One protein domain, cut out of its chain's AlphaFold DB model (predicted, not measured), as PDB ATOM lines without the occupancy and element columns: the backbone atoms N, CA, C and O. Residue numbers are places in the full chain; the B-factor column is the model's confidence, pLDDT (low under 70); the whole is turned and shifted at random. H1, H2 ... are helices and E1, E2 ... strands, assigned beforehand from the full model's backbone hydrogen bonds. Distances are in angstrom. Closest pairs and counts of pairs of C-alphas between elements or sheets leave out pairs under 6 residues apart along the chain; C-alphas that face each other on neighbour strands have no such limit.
ATOM      1  N   LYS A  77      17.825  22.423 -40.780       95.31
ATOM      2  CA  LYS A  77      18.672  23.616 -40.832       95.31
ATOM      3  C   LYS A  77      17.962  24.820 -40.216       95.31
ATOM      4  O   LYS A  77      18.506  25.435 -39.303       95.31
ATOM      5  N   GLU A  78      16.754  25.134 -40.690       96.81
ATOM      6  CA  GLU A  78      15.977  26.263 -40.173       96.81
ATOM      7  C   GLU A  78      15.645  26.073 -38.687       96.81
ATOM      8  O   GLU A  78      15.737  27.006 -37.893       96.81
ATOM      9  N   TYR A  79      15.313  24.851 -38.274       97.25
ATOM     10  CA  TYR A  79      15.036  24.541 -36.875       97.25
ATOM     11  C   TYR A  79      16.242  24.802 -35.964       97.25
ATOM     12  O   TYR A  79      16.098  25.459 -34.932       97.25
ATOM     13  N   LYS A  80      17.428  24.310 -36.347       96.44
ATOM     14  CA  LYS A  80      18.678  24.519 -35.599       96.44
ATOM     15  C   LYS A  80      19.049  25.998 -35.538       96.44
ATOM     16  O   LYS A  80      19.416  26.490 -34.479       96.44
ATOM     17  N   GLU A  81      18.890  26.716 -36.648       97.94
ATOM     18  CA  GLU A  81      19.113  28.162 -36.707       97.94
ATOM     19  C   GLU A  81      18.197  28.917 -35.729       97.94
ATOM     20  O   GLU A  81      18.667  29.748 -34.949       97.94
ATOM     21  N   ALA A  82      16.905  28.580 -35.703       98.31
ATOM     22  CA  ALA A  82      15.957  29.192 -34.780       98.31
ATOM     23  C   ALA A  82      16.255  28.856 -33.312       98.31
ATOM     24  O   ALA A  82      16.185  29.747 -32.463       98.31
ATOM     25  N   ALA A  83      16.610  27.605 -33.003       98.38
ATOM     26  CA  ALA A  83      16.985  27.197 -31.650       98.38
ATOM     27  C   ALA A  83      18.208  27.988 -31.146       98.38
ATOM     28  O   ALA A  83      18.134  28.623 -30.089       98.38
ATOM     29  N   ALA A  84      19.267  28.064 -31.956       98.50
ATOM     30  CA  ALA A  84      20.473  28.827 -31.642       98.50
ATOM     31  C   ALA A  84      20.190  30.330 -31.499       98.50
ATOM     32  O   ALA A  84      20.705  30.997 -30.598       98.50
ATOM     33  N   GLY A  85      19.325  30.877 -32.354       98.56
ATOM     34  CA  GLY A  85      18.900  32.271 -32.288       98.56
ATOM     35  C   GLY A  85      18.113  32.612 -31.021       98.56
ATOM     36  O   GLY A  85      18.356  33.647 -30.390       98.56
ATOM     37  N   ILE A  86      17.202  31.729 -30.607       98.56
ATOM     38  CA  ILE A  86      16.469  31.869 -29.344       98.56
ATOM     39  C   ILE A  86      17.440  31.777 -28.157       98.56
ATOM     40  O   ILE A  86      17.388  32.633 -27.268       98.56
ATOM     41  N   ALA A  87      18.377  30.824 -28.177       98.69
ATOM     42  CA  ALA A  87      19.412  30.687 -27.153       98.69
ATOM     43  C   ALA A  87      20.264  31.960 -27.034       98.69
ATOM     44  O   ALA A  87      20.452  32.490 -25.938       98.69
ATOM     45  N   ALA A  88      20.730  32.509 -28.160       98.62
ATOM     46  CA  ALA A  88      21.494  33.754 -28.196       98.62
ATOM     47  C   ALA A  88      20.707  34.936 -27.604       98.62
ATOM     48  O   ALA A  88      21.252  35.709 -26.816       98.62
ATOM     49  N   SER A  89      19.412  35.045 -27.918       98.31
ATOM     50  CA  SER A  89      18.519  36.057 -27.338       98.31
ATOM     51  C   SER A  89      18.383  35.912 -25.814       98.31
ATOM     52  O   SER A  89      18.403  36.913 -25.091       98.31
ATOM     53  N   TRP A  90      18.288  34.684 -25.295       98.56
ATOM     54  CA  TRP A  90      18.232  34.441 -23.849       98.56
ATOM     55  C   TRP A  90      19.547  34.805 -23.169       98.56
ATOM     56  O   TRP A  90      19.530  35.528 -22.174       98.56
ATOM     57  N   LYS A  91      20.682  34.387 -23.737       98.62
ATOM     58  CA  LYS A  91      22.018  34.731 -23.232       98.62
ATOM     59  C   LYS A  91      22.230  36.242 -23.192       98.62
ATOM     60  O   LYS A  91      22.641  36.769 -22.164       98.62
ATOM     61  N   ALA A  92      21.854  36.956 -24.251       98.31
ATOM     62  CA  ALA A  92      21.923  38.416 -24.286       98.31
ATOM     63  C   ALA A  92      21.048  39.073 -23.202       98.31
ATOM     64  O   ALA A  92      21.472  40.031 -22.558       98.31
ATOM     65  N   ALA A  93      19.840  38.551 -22.961       97.75
ATOM     66  CA  ALA A  93      18.957  39.068 -21.917       97.75
ATOM     67  C   ALA A  93      19.496  38.811 -20.497       97.75
ATOM     68  O   ALA A  93      19.394  39.690 -19.643       97.75
ATOM     69  N   LEU A  94      20.066  37.628 -20.255       98.25
ATOM     70  CA  LEU A  94      20.673  37.242 -18.976       98.25
ATOM     71  C   LEU A  94      21.983  37.985 -18.705       98.25
ATOM     72  O   LEU A  94      22.325  38.215 -17.545       98.25
ATOM     73  N   GLU A  95      22.706  38.355 -19.758       97.88
ATOM     74  CA  GLU A  95      23.902  39.183 -19.650       97.88
ATOM     75  C   GLU A  95      23.559  40.635 -19.330       97.88
ATOM     76  O   GLU A  95      24.166  41.242 -18.452       97.88
ATOM     77  N   ALA A  96      22.545  41.185 -20.000       97.69
ATOM     78  CA  ALA A  96      22.106  42.559 -19.782       97.69
ATOM     79  C   ALA A  96      21.453  42.783 -18.405       97.69
ATOM     80  O   ALA A  96      21.305  43.928 -17.977       97.69
ATOM     81  N   ASN A  97      21.019  41.718 -17.725       96.19
ATOM     82  CA  ASN A  97      20.371  41.798 -16.423       96.19
ATOM     83  C   ASN A  97      20.779  40.612 -15.536       96.19
ATOM     84  O   ASN A  97      20.320  39.486 -15.736       96.19
ATOM     85  N   THR A  98      21.618  40.880 -14.534       93.25
ATOM     86  CA  THR A  98      22.150  39.875 -13.598       93.25
ATOM     87  C   THR A  98      21.076  39.219 -12.737       93.25
ATOM     88  O   THR A  98      21.223  38.057 -12.365       93.25
ATOM     89  N   ASP A  99      19.969  39.921 -12.496       92.56
ATOM     90  CA  ASP A  99      18.886  39.469 -11.619       92.56
ATOM     91  C   ASP A  99      17.779  38.743 -12.398       92.56
ATOM     92  O   ASP A  99      16.845  38.201 -11.804       92.56
ATOM     93  N   LEU A 100      17.864  38.735 -13.736       96.62
ATOM     94  CA  LEU A 100      16.894  38.076 -14.600       96.62
ATOM     95  C   LEU A 100      16.976  36.554 -14.463       96.62
ATOM     96  O   LEU A 100      18.037  35.955 -14.631       96.62
ATOM     97  N   GLN A 101      15.808  35.955 -14.266       96.88
ATOM     98  CA  GLN A 101      15.511  34.535 -14.363       96.88
ATOM     99  C   GLN A 101      14.640  34.298 -15.597       96.88
ATOM    100  O   GLN A 101      13.700  35.062 -15.848       96.88
ATOM    101  N   ILE A 102      14.904  33.234 -16.349       97.62
ATOM    102  CA  ILE A 102      14.044  32.811 -17.459       97.62
ATOM    103  C   ILE A 102      13.394  31.485 -17.079       97.62
ATOM    104  O   ILE A 102      14.076  30.473 -16.960       97.62
ATOM    105  N   CYS A 103      12.072  31.493 -16.908       96.19
ATOM    106  CA  CYS A 103      11.272  30.286 -16.737       96.19
ATOM    107  C   CYS A 103      10.597  29.909 -18.050       96.19
ATOM    108  O   CYS A 103       9.875  30.711 -18.638       96.19
ATOM    109  N   THR A 104      10.825  28.687 -18.508       95.00
ATOM    110  CA  THR A 104      10.306  28.187 -19.777       95.00
ATOM    111  C   THR A 104       9.186  27.199 -19.523       95.00
ATOM    112  O   THR A 104       9.380  26.204 -18.826       95.00
ATOM    113  N   ILE A 105       8.033  27.435 -20.134       91.25
ATOM    114  CA  ILE A 105       6.891  26.529 -20.088       91.25
ATOM    115  C   ILE A 105       6.817  25.797 -21.423       91.25
ATOM    116  O   ILE A 105       6.392  26.355 -22.439       91.25
ATOM    117  N   ALA A 106       7.258  24.540 -21.404       84.12
ATOM    118  CA  ALA A 106       7.356  23.669 -22.565       84.12
ATOM    119  C   ALA A 106       6.610  22.351 -22.293       84.12
ATOM    120  O   ALA A 106       6.905  21.633 -21.345       84.12
ATOM    121  N   GLY A 107       5.617  22.019 -23.123       68.62
ATOM    122  CA  GLY A 107       4.988  20.690 -23.121       68.62
ATOM    123  C   GLY A 107       4.033  20.337 -21.967       68.62
ATOM    124  O   GLY A 107       3.615  19.184 -21.879       68.62
ATOM    125  N   GLU A 108       3.600  21.292 -21.136       62.91
ATOM    126  CA  GLU A 108       2.849  21.010 -19.892       62.91
ATOM    127  C   GLU A 108       1.475  20.322 -20.045       62.91
ATOM    128  O   GLU A 108       0.921  19.808 -19.071       62.91
ATOM    129  N   ILE A 109       0.910  20.228 -21.254       45.16
ATOM    130  CA  ILE A 109      -0.364  19.524 -21.483       45.16
ATOM    131  C   ILE A 109      -0.104  18.077 -21.938       45.16
ATOM    132  O   ILE A 109      -0.115  17.756 -23.133       45.16
ATOM    133  N   GLY A 110       0.080  17.186 -20.960       45.34
ATOM    134  CA  GLY A 110       0.087  15.725 -21.129       45.34
ATOM    135  C   GLY A 110       1.376  15.059 -20.648       45.34
ATOM    136  O   GLY A 110       2.383  15.049 -21.350       45.34
ATOM    137  N   ARG A 111       1.322  14.428 -19.469       55.03
ATOM    138  CA  ARG A 111       2.494  13.882 -18.759       55.03
ATOM    139  C   ARG A 111       3.129  12.639 -19.391       55.03
ATOM    140  O   ARG A 111       4.208  12.253 -18.971       55.03
ATOM    141  N   GLU A 112       2.545  12.026 -20.417       61.31
ATOM    142  CA  GLU A 112       3.024  10.724 -20.919       61.31
ATOM    143  C   GLU A 112       3.961  10.796 -22.132       61.31
ATOM    144  O   GLU A 112       4.711   9.856 -22.372       61.31
ATOM    145  N   LYS A 113       3.939  11.880 -22.919       74.31
ATOM    146  CA  LYS A 113       4.683  11.957 -24.189       74.31
ATOM    147  C   LYS A 113       5.417  13.274 -24.333       74.31
ATOM    148  O   LYS A 113       4.831  14.314 -24.048       74.31
ATOM    149  N   ILE A 114       6.623  13.210 -24.895       82.69
ATOM    150  CA  ILE A 114       7.399  14.394 -25.271       82.69
ATOM    151  C   ILE A 114       6.609  15.229 -26.289       82.69
ATOM    152  O   ILE A 114       6.003  14.705 -27.249       82.69
ATOM    153  N   LYS A 115       6.573  16.536 -26.049       86.19
ATOM    154  CA  LYS A 115       5.958  17.550 -26.914       86.19
ATOM    155  C   LYS A 115       7.009  18.293 -27.744       86.19
ATOM    156  O   LYS A 115       8.187  18.286 -27.409       86.19
ATOM    157  N   SER A 116       6.552  18.949 -28.812       88.44
ATOM    158  CA  SER A 116       7.367  19.824 -29.669       88.44
ATOM    159  C   SER A 116       8.113  20.876 -28.852       88.44
ATOM    160  O   SER A 116       9.325  20.974 -28.974       88.44
ATOM    161  N   GLY A 117       7.417  21.580 -27.952       90.75
ATOM    162  CA  GLY A 117       8.037  22.574 -27.073       90.75
ATOM    163  C   GLY A 117       9.156  22.018 -26.181       90.75
ATOM    164  O   GLY A 117      10.176  22.679 -26.030       90.75
ATOM    165  N   GLU A 118       9.018  20.804 -25.620       91.94
ATOM    166  CA  GLU A 118      10.093  20.164 -24.828       91.94
ATOM    167  C   GLU A 118      11.299  19.834 -25.716       91.94
ATOM    168  O   GLU A 118      12.439  20.089 -25.343       91.94
ATOM    169  N   TYR A 119      11.050  19.296 -26.911       93.00
ATOM    170  CA  TYR A 119      12.114  19.009 -27.867       93.00
ATOM    171  C   TYR A 119      12.834  20.288 -28.321       93.00
ATOM    172  O   TYR A 119      14.059  20.307 -28.400       93.00
ATOM    173  N   LEU A 120      12.101  21.374 -28.565       95.50
ATOM    174  CA  LEU A 120      12.673  22.679 -28.895       95.50
ATOM    175  C   LEU A 120      13.490  23.254 -27.744       95.50
ATOM    176  O   LEU A 120      14.608  23.703 -27.975       95.50
ATOM    177  N   LEU A 121      12.979  23.190 -26.513       96.69
ATOM    178  CA  LEU A 121      13.708  23.643 -25.331       96.69
ATOM    179  C   LEU A 121      15.055  22.930 -25.203       96.69
ATOM    180  O   LEU A 121      16.075  23.583 -25.020       96.69
ATOM    181  N   ASP A 122      15.072  21.604 -25.338       96.31
ATOM    182  CA  ASP A 122      16.306  20.825 -25.219       96.31
ATOM    183  C   ASP A 122      17.346  21.195 -26.292       96.31
ATOM    184  O   ASP A 122      18.540  21.235 -25.997       96.31
ATOM    185  N   ASN A 123      16.895  21.539 -27.505       97.12
ATOM    186  CA  ASN A 123      17.767  22.017 -28.583       97.12
ATOM    187  C   ASN A 123      18.257  23.455 -28.345       97.12
ATOM    188  O   ASN A 123      19.431  23.718 -28.551       97.12
ATOM    189  N   ILE A 124      17.414  24.365 -27.846       98.38
ATOM    190  CA  ILE A 124      17.839  25.723 -27.448       98.38
ATOM    191  C   ILE A 124      18.927  25.648 -26.372       98.38
ATOM    192  O   ILE A 124      19.924  26.365 -26.421       98.38
ATOM    193  N   LEU A 125      18.743  24.775 -25.382       98.31
ATOM    194  CA  LEU A 125      19.700  24.599 -24.293       98.31
ATOM    195  C   LEU A 125      20.991  23.897 -24.746       98.31
ATOM    196  O   LEU A 125      22.016  24.042 -24.083       98.31
ATOM    197  N   ALA A 126      20.973  23.180 -25.875       97.81
ATOM    198  CA  ALA A 126      22.176  22.595 -26.467       97.81
ATOM    199  C   ALA A 126      23.170  23.665 -26.960       97.81
ATOM    200  O   ALA A 126      24.371  23.413 -26.986       97.81
ATOM    201  N   ASP A 127      22.688  24.869 -27.293       98.31
ATOM    202  CA  ASP A 127      23.504  26.005 -27.745       98.31
ATOM    203  C   ASP A 127      24.127  26.828 -26.591       98.31
ATOM    204  O   ASP A 127      24.669  27.923 -26.799       98.31
ATOM    205  N   PHE A 128      24.057  26.327 -25.354       98.31
ATOM    206  CA  PHE A 128      24.769  26.882 -24.201       98.31
ATOM    207  C   PHE A 128      26.116  26.170 -24.045       98.31
ATOM    208  O   PHE A 128      26.163  24.959 -23.819       98.31
ATOM    209  N   THR A 129      27.219  26.920 -24.129       97.81
ATOM    210  CA  THR A 129      28.560  26.372 -23.868       97.81
ATOM    211  C   THR A 129      28.756  26.038 -22.385       97.81
ATOM    212  O   THR A 129      27.953  26.401 -21.525       97.81
ATOM    213  N   GLU A 130      29.859  25.371 -22.044       97.69
ATOM    214  CA  GLU A 130      30.213  25.103 -20.644       97.69
ATOM    215  C   GLU A 130      30.346  26.388 -19.810       97.69
ATOM    216  O   GLU A 130      29.935  26.432 -18.649       97.69
ATOM    217  N   GLU A 131      30.890  27.452 -20.397       97.81
ATOM    218  CA  GLU A 131      30.979  28.778 -19.784       97.81
ATOM    219  C   GLU A 131      29.595  29.407 -19.605       97.81
ATOM    220  O   GLU A 131      29.304  29.934 -18.528       97.81
ATOM    221  N   ASP A 132      28.729  29.302 -20.620       98.31
ATOM    222  CA  ASP A 132      27.345  29.774 -20.541       98.31
ATOM    223  C   ASP A 132      26.596  29.065 -19.405       98.31
ATOM    224  O   ASP A 132      25.919  29.712 -18.610       98.31
ATOM    225  N   TRP A 133      26.750  27.746 -19.265       98.06
ATOM    226  CA  TRP A 133      26.131  26.984 -18.181       98.06
ATOM    227  C   TRP A 133      26.619  27.424 -16.803       98.06
ATOM    228  O   TRP A 133      25.800  27.663 -15.914       98.06
ATOM    229  N   LYS A 134      27.932  27.602 -16.626       96.50
ATOM    230  CA  LYS A 134      28.497  28.104 -15.364       96.50
ATOM    231  C   LYS A 134      27.967  29.492 -15.008       96.50
ATOM    232  O   LYS A 134      27.740  29.772 -13.835       96.50
ATOM    233  N   LYS A 135      27.773  30.354 -16.007       96.94
ATOM    234  CA  LYS A 135      27.382  31.756 -15.812       96.94
ATOM    235  C   LYS A 135      25.870  31.970 -15.695       96.94
ATOM    236  O   LYS A 135      25.417  32.834 -14.943       96.94
ATOM    237  N   TYR A 136      25.084  31.212 -16.450       97.81
ATOM    238  CA  TYR A 136      23.649  31.438 -16.636       97.81
ATOM    239  C   TYR A 136      22.781  30.269 -16.183       97.81
ATOM    240  O   TYR A 136      21.597  30.475 -15.942       97.81
ATOM    241  N   GLY A 137      23.331  29.059 -16.050       96.44
ATOM    242  CA  GLY A 137      22.555  27.839 -15.821       96.44
ATOM    243  C   GLY A 137      21.658  27.913 -14.591       96.44
ATOM    244  O   GLY A 137      20.500  27.516 -14.649       96.44
ATOM    245  N   GLY A 138      22.155  28.500 -13.496       95.69
ATOM    246  CA  GLY A 138      21.377  28.707 -12.268       95.69
ATOM    247  C   GLY A 138      20.253  29.741 -12.400       95.69
ATOM    248  O   GLY A 138      19.579  30.022 -11.414       95.69
ATOM    249  N   ARG A 139      20.069  30.341 -13.583       96.81
ATOM    250  CA  ARG A 139      19.026  31.327 -13.894       96.81
ATOM    251  C   ARG A 139      18.032  30.869 -14.965       96.81
ATOM    252  O   ARG A 139      17.161  31.639 -15.376       96.81
ATOM    253  N   ILE A 140      18.156  29.619 -15.410       97.25
ATOM    254  CA  ILE A 140      17.222  28.963 -16.324       97.25
ATOM    255  C   ILE A 140      16.349  28.001 -15.523       97.25
ATOM    256  O   ILE A 140      16.854  27.095 -14.862       97.25
ATOM    257  N   ILE A 141      15.036  28.182 -15.607       95.44
ATOM    258  CA  ILE A 141      14.043  27.399 -14.872       95.44
ATOM    259  C   ILE A 141      13.171  26.665 -15.883       95.44
ATOM    260  O   ILE A 141      12.547  27.285 -16.741       95.44
ATOM    261  N   VAL A 142      13.113  25.344 -15.776       93.62
ATOM    262  CA  VAL A 142      12.406  24.484 -16.743       93.62
ATOM    263  C   VAL A 142      11.206  23.756 -16.142       93.62
ATOM    264  O   VAL A 142      10.437  23.147 -16.879       93.62
ATOM    265  N   ASP A 143      11.028  23.840 -14.822       89.56
ATOM    266  CA  ASP A 143       9.887  23.278 -14.110       89.56
ATOM    267  C   ASP A 143       9.035  24.423 -13.542       89.56
ATOM    268  O   ASP A 143       9.518  25.312 -12.841       89.56
ATOM    269  N   ARG A 144       7.735  24.419 -13.839       87.56
ATOM    270  CA  ARG A 144       6.815  25.472 -13.390       87.56
ATOM    271  C   ARG A 144       6.698  25.595 -11.877       87.56
ATOM    272  O   ARG A 144       6.474  26.698 -11.384       87.56
ATOM    273  N   ASP A 145       6.818  24.490 -11.148       86.81
ATOM    274  CA  ASP A 145       6.668  24.487  -9.688       86.81
ATOM    275  C   ASP A 145       7.738  25.362  -9.000       86.81
ATOM    276  O   ASP A 145       7.523  25.868  -7.896       86.81
ATOM    277  N   ASP A 146       8.851  25.640  -9.687       90.38
ATOM    278  CA  ASP A 146       9.910  26.524  -9.208       90.38
ATOM    279  C   ASP A 146       9.561  28.019  -9.315       90.38
ATOM    280  O   ASP A 146      10.210  28.846  -8.671       90.38
ATOM    281  N   ILE A 147       8.493  28.397 -10.036       89.38
ATOM    282  CA  ILE A 147       8.024  29.794 -10.100       89.38
ATOM    283  C   ILE A 147       7.739  30.330  -8.696       89.38
ATOM    284  O   ILE A 147       8.113  31.463  -8.390       89.38
ATOM    285  N   ALA A 148       7.141  29.520  -7.816       88.56
ATOM    286  CA  ALA A 148       6.846  29.929  -6.444       88.56
ATOM    287  C   ALA A 148       8.104  30.389  -5.685       88.56
ATOM    288  O   ALA A 148       8.049  31.364  -4.938       88.56
ATOM    289  N   GLN A 149       9.241  29.724  -5.903       88.44
ATOM    290  CA  GLN A 149      10.502  30.039  -5.226       88.44
ATOM    291  C   GLN A 149      11.076  31.371  -5.718       88.44
ATOM    292  O   GLN A 149      11.512  32.194  -4.913       88.44
ATOM    293  N   VAL A 150      10.999  31.631  -7.027       86.44
ATOM    294  CA  VAL A 150      11.387  32.922  -7.620       86.44
ATOM    295  C   VAL A 150      10.522  34.058  -7.075       86.44
ATOM    296  O   VAL A 150      11.032  35.122  -6.723       86.44
ATOM    297  N   GLN A 151       9.206  33.833  -6.974       85.19
ATOM    298  CA  GLN A 151       8.265  34.836  -6.466       85.19
ATOM    299  C   GLN A 151       8.507  35.158  -4.991       85.19
ATOM    300  O   GLN A 151       8.521  36.331  -4.618       85.19
ATOM    301  N   GLN A 152       8.777  34.147  -4.161       84.44
ATOM    302  CA  GLN A 152       9.139  34.347  -2.753       84.44
ATOM    303  C   GLN A 152      10.375  35.242  -2.598       84.44
ATOM    304  O   GLN A 152      10.399  36.118  -1.734       84.44
ATOM    305  N   LYS A 153      11.370  35.065  -3.473       83.75
ATOM    306  CA  LYS A 153      12.605  35.859  -3.489       83.75
ATOM    307  C   LYS A 153      12.464  37.217  -4.185       83.75
ATOM    308  O   LYS A 153      13.401  38.007  -4.159       83.75
ATOM    309  N   LYS A 154      11.295  37.520  -4.771       82.75
ATOM    310  CA  LYS A 154      11.012  38.745  -5.547       82.75
ATOM    311  C   LYS A 154      11.999  38.983  -6.695       82.75
ATOM    312  O   LYS A 154      12.279  40.125  -7.054       82.75
ATOM    313  N   GLU A 155      12.509  37.907  -7.281       85.31
ATOM    314  CA  GLU A 155      13.465  37.984  -8.381       85.31
ATOM    315  C   GLU A 155      12.792  38.436  -9.687       85.31
ATOM    316  O   GLU A 155      11.575  38.295  -9.895       85.31
ATOM    317  N   ASN A 156      13.597  39.002 -10.590       92.69
ATOM    318  CA  ASN A 156      13.114  39.442 -11.888       92.69
ATOM    319  C   ASN A 156      12.874  38.226 -12.787       92.69
ATOM    320  O   ASN A 156      13.809  37.611 -13.282       92.69
ATOM    321  N   LEU A 157      11.608  37.886 -13.008       95.50
ATOM    322  CA  LEU A 157      11.219  36.704 -13.770       95.50
ATOM    323  C   LEU A 157      10.727  37.084 -15.163       95.50
ATOM    324  O   LEU A 157       9.855  37.937 -15.296       95.50
ATOM    325  N   ARG A 158      11.192  36.371 -16.185       96.88
ATOM    326  CA  ARG A 158      10.543  36.286 -17.494       96.88
ATOM    327  C   ARG A 158       9.994  34.879 -17.681       96.88
ATOM    328  O   ARG A 158      10.733  33.915 -17.519       96.88
ATOM    329  N   VAL A 159       8.723  34.769 -18.046       96.44
ATOM    330  CA  VAL A 159       8.080  33.488 -18.351       96.44
ATOM    331  C   VAL A 159       7.922  33.360 -19.862       96.44
ATOM    332  O   VAL A 159       7.307  34.210 -20.499       96.44
ATOM    333  N   VAL A 160       8.479  32.301 -20.439       96.88
ATOM    334  CA  VAL A 160       8.483  32.046 -21.881       96.88
ATOM    335  C   VAL A 160       7.638  30.818 -22.178       96.88
ATOM    336  O   VAL A 160       7.983  29.706 -21.789       96.88
ATOM    337  N   PHE A 161       6.534  31.006 -22.891       95.31
ATOM    338  CA  PHE A 161       5.757  29.910 -23.462       95.31
ATOM    339  C   PHE A 161       6.379  29.522 -24.792       95.31
ATOM    340  O   PHE A 161       6.410  30.334 -25.717       95.31
ATOM    341  N   LEU A 162       6.881  28.294 -24.871       94.12
ATOM    342  CA  LEU A 162       7.707  27.848 -25.983       94.12
ATOM    343  C   LEU A 162       7.000  26.762 -26.797       94.12
ATOM    344  O   LEU A 162       6.562  25.749 -26.247       94.12
ATOM    345  N   ASP A 163       6.933  26.960 -28.110       91.94
ATOM    346  CA  ASP A 163       6.495  25.941 -29.066       91.94
ATOM    347  C   ASP A 163       7.178  26.155 -30.424       91.94
ATOM    348  O   ASP A 163       7.821  27.175 -30.656       91.94
ATOM    349  N   ASP A 164       7.045  25.205 -31.342       90.12
ATOM    350  CA  ASP A 164       7.557  25.352 -32.709       90.12
ATOM    351  C   ASP A 164       6.743  26.387 -33.508       90.12
ATOM    352  O   ASP A 164       7.277  27.337 -34.086       90.12
ATOM    353  N   TRP A 165       5.428  26.240 -33.482       90.12
ATOM    354  CA  TRP A 165       4.436  27.114 -34.088       90.12
ATOM    355  C   TRP A 165       3.089  26.875 -33.401       90.12
ATOM    356  O   TRP A 165       2.922  26.000 -32.559       90.12
ATOM    357  N   THR A 166       2.072  27.657 -33.757       85.31
ATOM    358  CA  THR A 166       0.745  27.542 -33.136       85.31
ATOM    359  C   THR A 166      -0.360  27.476 -34.185       85.31
ATOM    360  O   THR A 166      -0.384  28.279 -35.111       85.31
ATOM    361  N   ILE A 167      -1.317  26.557 -34.003       79.38
ATOM    362  CA  ILE A 167      -2.541  26.462 -34.825       79.38
ATOM    363  C   ILE A 167      -3.578  27.442 -34.275       79.38
ATOM    364  O   ILE A 167      -3.525  28.628 -34.564       79.38
ATOM    365  N   SER A 168      -4.451  26.990 -33.373       79.44
ATOM    366  CA  SER A 168      -5.436  27.835 -32.691       79.44
ATOM    367  C   SER A 168      -4.864  28.569 -31.477       79.44
ATOM    368  O   SER A 168      -5.456  29.534 -31.004       79.44
ATOM    369  N   GLY A 169      -3.746  28.086 -30.922       83.94
ATOM    370  CA  GLY A 169      -3.175  28.600 -29.675       83.94
ATOM    371  C   GLY A 169      -3.954  28.214 -28.407       83.94
ATOM    372  O   GLY A 169      -3.560  28.601 -27.311       83.94
ATOM    373  N   MET A 170      -5.026  27.418 -28.513       86.00
ATOM    374  CA  MET A 170      -5.894  27.077 -27.372       86.00
ATOM    375  C   MET A 170      -5.124  26.474 -26.188       86.00
ATOM    376  O   MET A 170      -5.399  26.776 -25.031       86.00
ATOM    377  N   GLN A 171      -4.126  25.639 -26.476       84.38
ATOM    378  CA  GLN A 171      -3.285  25.024 -25.453       84.38
ATOM    379  C   GLN A 171      -2.492  26.066 -24.659       84.38
ATOM    380  O   GLN A 171      -2.556  26.064 -23.432       84.38
ATOM    381  N   LEU A 172      -1.831  27.006 -25.340       88.81
ATOM    382  CA  LEU A 172      -1.108  28.097 -24.686       88.81
ATOM    383  C   LEU A 172      -2.055  29.039 -23.932       88.81
ATOM    384  O   LEU A 172      -1.721  29.484 -22.839       88.81
ATOM    385  N   LYS A 173      -3.262  29.296 -24.460       90.75
ATOM    386  CA  LYS A 173      -4.302  30.066 -23.754       90.75
ATOM    387  C   LYS A 173      -4.702  29.401 -22.431       90.75
ATOM    388  O   LYS A 173      -4.820  30.083 -21.416       90.75
ATOM    389  N   ASN A 174      -4.895  28.084 -22.425       89.44
ATOM    390  CA  ASN A 174      -5.258  27.355 -21.210       89.44
ATOM    391  C   ASN A 174      -4.133  27.391 -20.171       89.44
ATOM    392  O   ASN A 174      -4.401  27.644 -18.999       89.44
ATOM    393  N   VAL A 175      -2.882  27.200 -20.607       89.31
ATOM    394  CA  VAL A 175      -1.700  27.331 -19.739       89.31
ATOM    395  C   VAL A 175      -1.599  28.749 -19.178       89.31
ATOM    396  O   VAL A 175      -1.410  28.908 -17.978       89.31
ATOM    397  N   TYR A 176      -1.805  29.775 -20.010       92.75
ATOM    398  CA  TYR A 176      -1.814  31.172 -19.579       92.75
ATOM    399  C   TYR A 176      -2.822  31.414 -18.452       92.75
ATOM    400  O   TYR A 176      -2.463  31.960 -17.412       92.75
ATOM    401  N   ASN A 177      -4.080  31.016 -18.662       91.62
ATOM    402  CA  ASN A 177      -5.156  31.273 -17.706       91.62
ATOM    403  C   ASN A 177      -4.876  30.600 -16.362       91.62
ATOM    404  O   ASN A 177      -4.973  31.248 -15.327       91.62
ATOM    405  N   LEU A 178      -4.459  29.337 -16.399       90.94
ATOM    406  CA  LEU A 178      -4.130  28.557 -15.213       90.94
ATOM    407  C   LEU A 178      -2.917  29.135 -14.462       90.94
ATOM    408  O   LEU A 178      -2.894  29.157 -13.235       90.94
ATOM    409  N   LEU A 179      -1.908  29.616 -15.190       91.44
ATOM    410  CA  LEU A 179      -0.703  30.169 -14.584       91.44
ATOM    411  C   LEU A 179      -0.955  31.543 -13.946       91.44
ATOM    412  O   LEU A 179      -0.484  31.790 -12.843       91.44
ATOM    413  N   VAL A 180      -1.725  32.413 -14.604       93.06
ATOM    414  CA  VAL A 180      -2.088  33.738 -14.069       93.06
ATOM    415  C   VAL A 180      -3.107  33.642 -12.934       93.06
ATOM    416  O   VAL A 180      -3.116  34.502 -12.061       93.06
ATOM    417  N   GLU A 181      -3.952  32.612 -12.912       92.75
ATOM    418  CA  GLU A 181      -4.806  32.321 -11.756       92.75
ATOM    419  C   GLU A 181      -3.968  31.952 -10.524       92.75
ATOM    420  O   GLU A 181      -4.242  32.430  -9.426       92.75
ATOM    421  N   GLN A 182      -2.920  31.146 -10.711       91.19
ATOM    422  CA  GLN A 182      -2.040  30.714  -9.625       91.19
ATOM    423  C   GLN A 182      -1.053  31.802  -9.174       91.19
ATOM    424  O   GLN A 182      -0.789  31.928  -7.979       91.19
ATOM    425  N   TYR A 183      -0.517  32.572 -10.121       91.62
ATOM    426  CA  TYR A 183       0.494  33.609  -9.908       91.62
ATOM    427  C   TYR A 183       0.075  34.903 -10.637       91.62
ATOM    428  O   TYR A 183       0.563  35.205 -11.734       91.62
ATOM    429  N   PRO A 184      -0.871  35.687 -10.091       91.50
ATOM    430  CA  PRO A 184      -1.373  36.893 -10.756       91.50
ATOM    431  C   PRO A 184      -0.285  37.927 -11.085       91.50
ATOM    432  O   PRO A 184      -0.379  38.649 -12.079       91.50
ATOM    433  N   GLU A 185       0.770  37.985 -10.278       90.12
ATOM    434  CA  GLU A 185       1.884  38.929 -10.367       90.12
ATOM    435  C   GLU A 185       2.810  38.715 -11.573       90.12
ATOM    436  O   GLU A 185       3.547  39.631 -11.952       90.12
ATOM    437  N   ILE A 186       2.769  37.540 -12.214       91.62
ATOM    438  CA  ILE A 186       3.590  37.257 -13.403       91.62
ATOM    439  C   ILE A 186       2.873  37.570 -14.714       91.62
ATOM    440  O   ILE A 186       3.463  37.417 -15.779       91.62
ATOM    441  N   LYS A 187       1.622  38.038 -14.661       92.19
ATOM    442  CA  LYS A 187       0.780  38.303 -15.836       92.19
ATOM    443  C   LYS A 187       1.481  39.118 -16.928       92.19
ATOM    444  O   LYS A 187       1.353  38.778 -18.103       92.19
ATOM    445  N   ASP A 188       2.211  40.159 -16.538       92.12
ATOM    446  CA  ASP A 188       2.890  41.085 -17.456       92.12
ATOM    447  C   ASP A 188       4.338  40.660 -17.770       92.12
ATOM    448  O   ASP A 188       5.083  41.371 -18.439       92.12
ATOM    449  N   ARG A 189       4.741  39.477 -17.287       94.81
ATOM    450  CA  ARG A 189       6.073  38.879 -17.462       94.81
ATOM    451  C   ARG A 189       6.070  37.687 -18.424       94.81
ATOM    452  O   ARG A 189       7.118  37.077 -18.630       94.81
ATOM    453  N   ILE A 190       4.901  37.337 -18.969       95.94
ATOM    454  CA  ILE A 190       4.709  36.195 -19.867       95.94
ATOM    455  C   ILE A 190       4.829  36.648 -21.324       95.94
ATOM    456  O   ILE A 190       4.135  37.572 -21.752       95.94
ATOM    457  N   GLU A 191       5.643  35.944 -22.104       96.44
ATOM    458  CA  GLU A 191       5.706  36.063 -23.561       96.44
ATOM    459  C   GLU A 191       5.652  34.690 -24.237       96.44
ATOM    460  O   GLU A 191       5.965  33.665 -23.633       96.44
ATOM    461  N   VAL A 192       5.253  34.670 -25.507       96.69
ATOM    462  CA  VAL A 192       5.314  33.480 -26.361       96.69
ATOM    463  C   VAL A 192       6.542  33.580 -27.258       96.69
ATOM    464  O   VAL A 192       6.757  34.614 -27.890       96.69
ATOM    465  N   GLN A 193       7.323  32.509 -27.354       97.25
ATOM    466  CA  GLN A 193       8.414  32.388 -28.318       97.25
ATOM    467  C   GLN A 193       8.176  31.175 -29.220       97.25
ATOM    468  O   GLN A 193       7.896  30.084 -28.728       97.25
ATOM    469  N   LEU A 194       8.258  31.390 -30.534       96.12
ATOM    470  CA  LEU A 194       8.035  30.374 -31.563       96.12
ATOM    471  C   LEU A 194       9.221  30.297 -32.529       96.12
ATOM    472  O   LEU A 194       9.928  31.286 -32.731       96.12
ATOM    473  N   ILE A 195       9.395  29.158 -33.203       97.12
ATOM    474  CA  ILE A 195      10.290  29.085 -34.372       97.12
ATOM    475  C   ILE A 195       9.720  29.953 -35.486       97.12
ATOM    476  O   ILE A 195      10.430  30.764 -36.073       97.12
ATOM    477  N   VAL A 196       8.422  29.811 -35.756       95.56
ATOM    478  CA  VAL A 196       7.769  30.501 -36.865       95.56
ATOM    479  C   VAL A 196       6.351  30.935 -36.507       95.56
ATOM    480  O   VAL A 196       5.598  30.227 -35.834       95.56
ATOM    481  N   ALA A 197       5.967  32.122 -36.976       94.44
ATOM    482  CA  ALA A 197       4.608  32.637 -36.861       94.44
ATOM    483  C   ALA A 197       4.227  33.467 -38.088       94.44
ATOM    484  O   ALA A 197       5.084  33.983 -38.799       94.44
ATOM    485  N   ASN A 198       2.924  33.630 -38.329       92.12
ATOM    486  CA  ASN A 198       2.454  34.572 -39.342       92.12
ATOM    487  C   ASN A 198       2.688  36.029 -38.894       92.12
ATOM    488  O   ASN A 198       2.747  36.334 -37.697       92.12
ATOM    489  N   LYS A 199       2.756  36.941 -39.866       91.06
ATOM    490  CA  LYS A 199       3.002  38.370 -39.630       91.06
ATOM    491  C   LYS A 199       2.009  38.995 -38.649       91.06
ATOM    492  O   LYS A 199       2.407  39.721 -37.744       91.06
ATOM    493  N   GLN A 200       0.724  38.654 -38.761       90.12
ATOM    494  CA  GLN A 200      -0.314  39.197 -37.884       90.12
ATOM    495  C   GLN A 200      -0.048  38.892 -36.399       90.12
ATOM    496  O   GLN A 200      -0.288  39.747 -35.546       90.12
ATOM    497  N   ARG A 201       0.426  37.684 -36.072       91.06
ATOM    498  CA  ARG A 201       0.771  37.290 -34.697       91.06
ATOM    499  C   ARG A 201       2.039  37.966 -34.207       91.06
ATOM    500  O   ARG A 201       2.082  38.333 -33.038       91.06
ATOM    501  N   ILE A 202       3.023  38.146 -35.085       92.69
ATOM    502  CA  ILE A 202       4.263  38.862 -34.764       92.69
ATOM    503  C   ILE A 202       3.948  40.327 -34.432       92.69
ATOM    504  O   ILE A 202       4.392  40.837 -33.412       92.69
ATOM    505  N   GLU A 203       3.125  40.991 -35.244       93.75
ATOM    506  CA  GLU A 203       2.815  42.415 -35.074       93.75
ATOM    507  C   GLU A 203       1.861  42.697 -33.910       93.75
ATOM    508  O   GLU A 203       2.031  43.675 -33.186       93.75
ATOM    509  N   LYS A 204       0.826  41.866 -33.733       93.12
ATOM    510  CA  LYS A 204      -0.217  42.120 -32.725       93.12
ATOM    511  C   LYS A 204       0.052  41.431 -31.391       93.12
ATOM    512  O   LYS A 204      -0.566  41.797 -30.396       93.12
ATOM    513  N   GLY A 205       0.908  40.414 -31.363       94.25
ATOM    514  CA  GLY A 205       1.067  39.518 -30.223       94.25
ATOM    515  C   GLY A 205       0.044  38.377 -30.195       94.25
ATOM    516  O   GLY A 205      -0.912  38.310 -30.982       94.25
ATOM    517  N   PHE A 206       0.242  37.461 -29.250       93.75
ATOM    518  CA  PHE A 206      -0.564  36.258 -29.077       93.75
ATOM    519  C   PHE A 206      -1.899  36.573 -28.395       93.75
ATOM    520  O   PHE A 206      -1.928  37.144 -27.307       93.75
ATOM    521  N   LEU A 207      -3.013  36.196 -29.028       92.12
ATOM    522  CA  LEU A 207      -4.358  36.454 -28.512       92.12
ATOM    523  C   LEU A 207      -4.704  35.483 -27.377       92.12
ATOM    524  O   LEU A 207      -4.882  34.291 -27.609       92.12
ATOM    525  N   ILE A 208      -4.866  36.014 -26.166       91.56
ATOM    526  CA  ILE A 208      -5.367  35.269 -25.006       91.56
ATOM    527  C   ILE A 208      -6.884  35.316 -24.970       91.56
ATOM    528  O   ILE A 208      -7.535  34.285 -24.823       91.56
ATOM    529  N   ASP A 209      -7.471  36.500 -25.102       86.50
ATOM    530  CA  ASP A 209      -8.917  36.635 -25.014       86.50
ATOM    531  C   ASP A 209      -9.452  37.765 -25.879       86.50
ATOM    532  O   ASP A 209      -8.751  38.739 -26.154       86.50
ATOM    533  N   ARG A 210     -10.701  37.621 -26.310       83.62
ATOM    534  CA  ARG A 210     -11.431  38.649 -27.044       83.62
ATOM    535  C   ARG A 210     -12.813  38.774 -26.424       83.62
ATOM    536  O   ARG A 210     -13.647  37.891 -26.599       83.62
ATOM    537  N   TRP A 211     -13.062  39.897 -25.762       77.31
ATOM    538  CA  TRP A 211     -14.344  40.181 -25.128       77.31
ATOM    539  C   TRP A 211     -14.858  41.557 -25.542       77.31
ATOM    540  O   TRP A 211     -14.171  42.556 -25.345       77.31
ATOM    541  N   MET A 212     -16.059  41.617 -26.131       74.25
ATOM    542  CA  MET A 212     -16.723  42.859 -26.577       74.25
ATOM    543  C   MET A 212     -15.803  43.844 -27.332       74.25
ATOM    544  O   MET A 212     -15.841  45.049 -27.107       74.25
ATOM    545  N   GLY A 213     -14.942  43.334 -28.216       76.31
ATOM    546  CA  GLY A 213     -14.008  44.151 -29.004       76.31
ATOM    547  C   GLY A 213     -12.673  44.468 -28.318       76.31
ATOM    548  O   GLY A 213     -11.734  44.848 -29.012       76.31
ATOM    549  N   ASN A 214     -12.535  44.230 -27.010       84.75
ATOM    550  CA  ASN A 214     -11.248  44.299 -26.324       84.75
ATOM    551  C   ASN A 214     -10.472  42.995 -26.518       84.75
ATOM    552  O   ASN A 214     -10.946  41.909 -26.174       84.75
ATOM    553  N   GLU A 215      -9.265  43.112 -27.062       90.81
ATOM    554  CA  GLU A 215      -8.352  41.991 -27.246       90.81
ATOM    555  C   GLU A 215      -7.271  42.011 -26.170       90.81
ATOM    556  O   GLU A 215      -6.470  42.941 -26.085       90.81
ATOM    557  N   LYS A 216      -7.214  40.949 -25.369       91.38
ATOM    558  CA  LYS A 216      -6.090  40.694 -24.483       91.38
ATOM    559  C   LYS A 216      -5.029  39.939 -25.264       91.38
ATOM    560  O   LYS A 216      -5.235  38.779 -25.633       91.38
ATOM    561  N   ARG A 217      -3.893  40.591 -25.492       93.81
ATOM    562  CA  ARG A 217      -2.740  40.004 -26.173       93.81
ATOM    563  C   ARG A 217      -1.511  40.036 -25.281       93.81
ATOM    564  O   ARG A 217      -1.357  40.960 -24.488       93.81
ATOM    565  N   ILE A 218      -0.666  39.021 -25.412       95.56
ATOM    566  CA  ILE A 218       0.660  38.979 -24.788       95.56
ATOM    567  C   ILE A 218       1.743  39.065 -25.864       95.56
ATOM    568  O   ILE A 218       1.470  38.707 -27.020       95.56
ATOM    569  N   PRO A 219       2.956  39.531 -25.525       96.81
ATOM    570  CA  PRO A 219       4.055  39.586 -26.475       96.81
ATOM    571  C   PRO A 219       4.298  38.222 -27.123       96.81
ATOM    572  O   PRO A 219       4.279  37.189 -26.452       96.81
ATOM    573  N   LEU A 220       4.513  38.229 -28.436       96.19
ATOM    574  CA  LEU A 220       4.913  37.057 -29.199       96.19
ATOM    575  C   LEU A 220       6.153  37.411 -30.005       96.19
ATOM    576  O   LEU A 220       6.175  38.424 -30.701       96.19
ATOM    577  N   ARG A 221       7.161  36.552 -29.929       96.25
ATOM    578  CA  ARG A 221       8.346  36.605 -30.776       96.25
ATOM    579  C   ARG A 221       8.402  35.322 -31.588       96.25
ATOM    580  O   ARG A 221       8.139  34.244 -31.063       96.25
ATOM    581  N   ALA A 222       8.741  35.444 -32.857       96.81
ATOM    582  CA  ALA A 222       9.054  34.305 -33.700       96.81
ATOM    583  C   ALA A 222      10.408  34.546 -34.353       96.81
ATOM    584  O   ALA A 222      10.727  35.697 -34.661       96.81
ATOM    585  N   TYR A 223      11.193  33.489 -34.538       97.94
ATOM    586  CA  TYR A 223      12.476  33.614 -35.222       97.94
ATOM    587  C   TYR A 223      12.276  33.880 -36.721       97.94
ATOM    588  O   TYR A 223      12.840  34.822 -37.271       97.94
ATOM    589  N   PHE A 224      11.382  33.120 -37.357       97.25
ATOM    590  CA  PHE A 224      10.977  33.311 -38.746       97.25
ATOM    591  C   PHE A 224       9.554  33.867 -38.871       97.25
ATOM    592  O   PHE A 224       8.655  33.554 -38.084       97.25
ATOM    593  N   SER A 225       9.328  34.637 -39.938       95.75
ATOM    594  CA  SER A 225       7.985  34.963 -40.416       95.75
ATOM    595  C   SER A 225       7.546  33.927 -41.443       95.75
ATOM    596  O   SER A 225       8.246  33.700 -42.427       95.75
ATOM    597  N   ALA A 226       6.369  33.337 -41.250       95.00
ATOM    598  CA  ALA A 226       5.753  32.475 -42.252       95.00
ATOM    599  C   ALA A 226       5.324  33.277 -43.488       95.00
ATOM    600  O   ALA A 226       4.951  34.452 -43.379       95.00
ATOM    601  N   HIS A 227       5.308  32.611 -44.641       94.56
ATOM    602  CA  HIS A 227       4.652  33.105 -45.846       94.56
ATOM    603  C   HIS A 227       3.152  33.296 -45.587       94.56
ATOM    604  O   HIS A 227       2.479  32.430 -45.017       94.56
ATOM    605  N   GLU A 228       2.619  34.448 -45.991       92.00
ATOM    606  CA  GLU A 228       1.203  34.757 -45.818       92.00
ATOM    607  C   GLU A 228       0.353  34.012 -46.843       92.00
ATOM    608  O   GLU A 228       0.577  34.100 -48.047       92.00
ATOM    609  N   ARG A 292      12.034  10.831 -22.133       83.38
ATOM    610  CA  ARG A 292      12.398  12.128 -21.524       83.38
ATOM    611  C   ARG A 292      13.823  12.161 -20.968       83.38
ATOM    612  O   ARG A 292      14.403  13.234 -20.905       83.38
ATOM    613  N   ALA A 293      14.394  11.006 -20.621       83.12
ATOM    614  CA  ALA A 293      15.785  10.910 -20.192       83.12
ATOM    615  C   ALA A 293      16.787  11.272 -21.304       83.12
ATOM    616  O   ALA A 293      17.928  11.597 -21.000       83.12
ATOM    617  N   SER A 294      16.377  11.251 -22.580       85.19
ATOM    618  CA  SER A 294      17.218  11.728 -23.680       85.19
ATOM    619  C   SER A 294      17.246  13.256 -23.800       85.19
ATOM    620  O   SER A 294      18.070  13.766 -24.549       85.19
ATOM    621  N   LEU A 295      16.377  13.989 -23.088       89.75
ATOM    622  CA  LEU A 295      16.368  15.458 -23.049       89.75
ATOM    623  C   LEU A 295      17.372  15.956 -21.999       89.75
ATOM    624  O   LEU A 295      17.019  16.441 -20.919       89.75
ATOM    625  N   THR A 296      18.648  15.710 -22.287       94.00
ATOM    626  CA  THR A 296      19.740  15.863 -21.315       94.00
ATOM    627  C   THR A 296      20.007  17.314 -20.922       94.00
ATOM    628  O   THR A 296      20.415  17.562 -19.786       94.00
ATOM    629  N   ASN A 297      19.730  18.286 -21.796       96.25
ATOM    630  CA  ASN A 297      19.999  19.696 -21.513       96.25
ATOM    631  C   ASN A 297      18.933  20.303 -20.599       96.25
ATOM    632  O   ASN A 297      19.245  21.145 -19.755       96.25
ATOM    633  N   ILE A 298      17.688  19.826 -20.695       94.44
ATOM    634  CA  ILE A 298      16.639  20.168 -19.723       94.44
ATOM    635  C   ILE A 298      17.027  19.660 -18.331       94.44
ATOM    636  O   ILE A 298      16.934  20.403 -17.355       94.44
ATOM    637  N   GLU A 299      17.500  18.416 -18.221       93.88
ATOM    638  CA  GLU A 299      17.948  17.885 -16.929       93.88
ATOM    639  C   GLU A 299      19.156  18.652 -16.386       93.88
ATOM    640  O   GLU A 299      19.216  18.975 -15.199       93.88
ATOM    641  N   ARG A 300      20.087  19.029 -17.263       95.88
ATOM    642  CA  ARG A 300      21.210  19.895 -16.907       95.88
ATOM    643  C   ARG A 300      20.738  21.241 -16.343       95.88
ATOM    644  O   ARG A 300      21.240  21.654 -15.299       95.88
ATOM    645  N   ALA A 301      19.741  21.890 -16.950       96.31
ATOM    646  CA  ALA A 301      19.155  23.121 -16.407       96.31
ATOM    647  C   ALA A 301      18.594  22.920 -14.989       96.31
ATOM    648  O   ALA A 301      18.895  23.712 -14.094       96.31
ATOM    649  N   ARG A 302      17.874  21.814 -14.740       94.69
ATOM    650  CA  ARG A 302      17.389  21.475 -13.388       94.69
ATOM    651  C   ARG A 302      18.524  21.344 -12.381       94.69
ATOM    652  O   ARG A 302      18.396  21.811 -11.251       94.69
ATOM    653  N   GLN A 303      19.625  20.700 -12.764       95.56
ATOM    654  CA  GLN A 303      20.780  20.511 -11.883       95.56
ATOM    655  C   GLN A 303      21.424  21.843 -11.497       95.56
ATOM    656  O   GLN A 303      21.697  22.060 -10.317       95.56
ATOM    657  N   TYR A 304      21.613  22.753 -12.455       96.88
ATOM    658  CA  TYR A 304      22.151  24.084 -12.171       96.88
ATOM    659  C   TYR A 304      21.212  24.918 -11.290       96.88
ATOM    660  O   TYR A 304      21.676  25.546 -10.337       96.88
ATOM    661  N   TRP A 305      19.905  24.892 -11.563       94.38
ATOM    662  CA  TRP A 305      18.903  25.565 -10.733       94.38
ATOM    663  C   TRP A 305      18.935  25.055  -9.285       94.38
ATOM    664  O   TRP A 305      19.113  25.833  -8.348       94.38
ATOM    665  N   ARG A 306      18.872  23.732  -9.088       93.25
ATOM    666  CA  ARG A 306      18.959  23.113  -7.754       93.25
ATOM    667  C   ARG A 306      20.282  23.419  -7.058       93.25
ATOM    668  O   ARG A 306      20.283  23.709  -5.866       93.25
ATOM    669  N   GLY A 307      21.396  23.376  -7.790       93.12
ATOM    670  CA  GLY A 307      22.720  23.703  -7.260       93.12
ATOM    671  C   GLY A 307      22.786  25.123  -6.698       93.12
ATOM    672  O   GLY A 307      23.288  25.318  -5.592       93.12
ATOM    673  N   ARG A 308      22.202  26.100  -7.403       92.25
ATOM    674  CA  ARG A 308      22.087  27.479  -6.912       92.25
ATOM    675  C   ARG A 308      21.263  27.564  -5.628       92.25
ATOM    676  O   ARG A 308      21.713  28.177  -4.665       92.25
ATOM    677  N   LEU A 309      20.086  26.935  -5.594       88.75
ATOM    678  CA  LEU A 309      19.225  26.955  -4.407       88.75
ATOM    679  C   LEU A 309      19.933  26.394  -3.168       88.75
ATOM    680  O   LEU A 309      19.781  26.938  -2.077       88.75
ATOM    681  N   MET A 310      20.718  25.326  -3.339       89.12
ATOM    682  CA  MET A 310      21.489  24.716  -2.253       89.12
ATOM    683  C   MET A 310      22.632  25.616  -1.776       89.12
ATOM    684  O   MET A 310      22.852  25.720  -0.571       89.12
ATOM    685  N   ALA A 311      23.335  26.294  -2.689       87.69
ATOM    686  CA  ALA A 311      24.392  27.240  -2.328       87.69
ATOM    687  C   ALA A 311      23.846  28.406  -1.482       87.69
ATOM    688  O   ALA A 311      24.405  28.733  -0.440       87.69
ATOM    689  N   GLU A 312      22.694  28.961  -1.866       82.62
ATOM    690  CA  GLU A 312      22.037  30.054  -1.136       82.62
ATOM    691  C   GLU A 312      21.508  29.619   0.249       82.62
ATOM    692  O   GLU A 312      21.490  30.406   1.199       82.62
ATOM    693  N   GLN A 313      21.096  28.352   0.397       73.88
ATOM    694  CA  GLN A 313      20.706  27.780   1.693       73.88
ATOM    695  C   GLN A 313      21.915  27.492   2.596       73.88
ATOM    696  O   GLN A 313      21.828  27.701   3.806       73.88
ATOM    697  N   GLY A 314      23.043  27.059   2.024       59.38
ATOM    698  CA  GLY A 314      24.292  26.812   2.750       59.38
ATOM    699  C   GLY A 314      24.892  28.078   3.371       59.38
ATOM    700  O   GLY A 314      25.320  28.045   4.524       59.38
ATOM    701  N   ASP A 315      24.824  29.213   2.669       53.94
ATOM    702  CA  ASP A 315      25.255  30.516   3.200       53.94
ATOM    703  C   ASP A 315      24.356  31.024   4.346       53.94
ATOM    704  O   ASP A 315      24.800  31.780   5.211       53.94
TER     705      ASP A 315
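This is residues 77 to 228 and 292 to 315 of the 320 residues of an uncharacterized protein of TM7 phylum sp. oral taxon 346 (UniProt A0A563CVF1). A strongly twisted sheet of four parallel strands, in the order E1 E2 E3 E6, makes the core, with H1 and H2 on one face and H5 and H7 on the other. H8 packs on H2 and H3 at one end of the long axis, its residues 310 to 315 sticking out, and the hairpin E4 E5 lies toward the other end. There are 176 printed residues with eight named helices and six named strands, in the order H1 E1 H2 H3 H4 E2 H5 H6 E3 H7 E4 E5 E6 H8; the class is mixed. The whole is compact, with a radius of gyration of the C-alphas of 16.1 A and spans of 53 by 38 by 36 A.

The edge strands are E1, residues 100 to 105, and E6, residues 220 to 225; E2, residues 156 to 163, and E3, residues 190 to 197, are inner strands. Within hydrogen-bond range are N 103 and O 158 of E1 and E2, 2.8 A, N 191 and O 159 of E3 and E2, 2.9 A, and N 221 and O 192 of E6 and E3, 2.8 A. H1, residues 77 to 96, is over E3 and E6 at a height over the sheet of 7.7 A. On the same face H2, residues 116 to 126, stands up from the sheet at 57 degrees. H1, with residues 80 to 87 alone, touches H2 at a steep tilt of 64 degrees; the closest C-alphas, of Ala 83 and Ile 124, are 4.5 A apart. On the opposite face are H5, residues 170 to 182, over E2, and H7, residues 199 to 204, over none of the strands. H4, residues 144 to 152, runs along E2 at 9 degrees on the local plane. H3, residues 130 to 139, and H6, residues 184 to 189, only graze the sheet. E2, H5 H6, E3 is a strand-helix-strand unit, two parallel neighbour strands with helices between, and its crossover is right-handed; E1, H2 H3 H4, E2 is another unit. H8, residues 296 to 315, is not on the sheet; with residues 301 to 308 alone it touches H3, the closest C-alphas, of Gly 138 and Trp 305, being 4.3 A apart. E4, residues 206 to 211, and E5, residues 214 to 218, form an antiparallel hairpin, with N 208 and O 216 2.8 A apart; E5 runs on into E6 at 70 degrees. Every O i to N i+4 pair is within hydrogen-bond range in H1, H2, H5, H7 and H8, against 4 of 6 in H3, 3 of 5 in H4 and 0 of 2 in H6, where 2 of 3 O i to N i+3 pairs are.

H1 begins at C-alpha 77 (18.672, 23.616, -40.832) and is 28.5 A long; H8, 29.1 A, ends at C-alpha 315 (25.255, 30.516, 3.200). E2 is 22.8 A long.

The C-alphas farthest apart, of Glu 228 and Asp 315, are 54.8 A apart. Residues 229 to 291 are not printed, and C-alphas 228 and 292 are 35.0 A apart across the cut. Of the links printed whole, none is long. Residues 107 to 112 and 314 to 315 have pLDDT under 70.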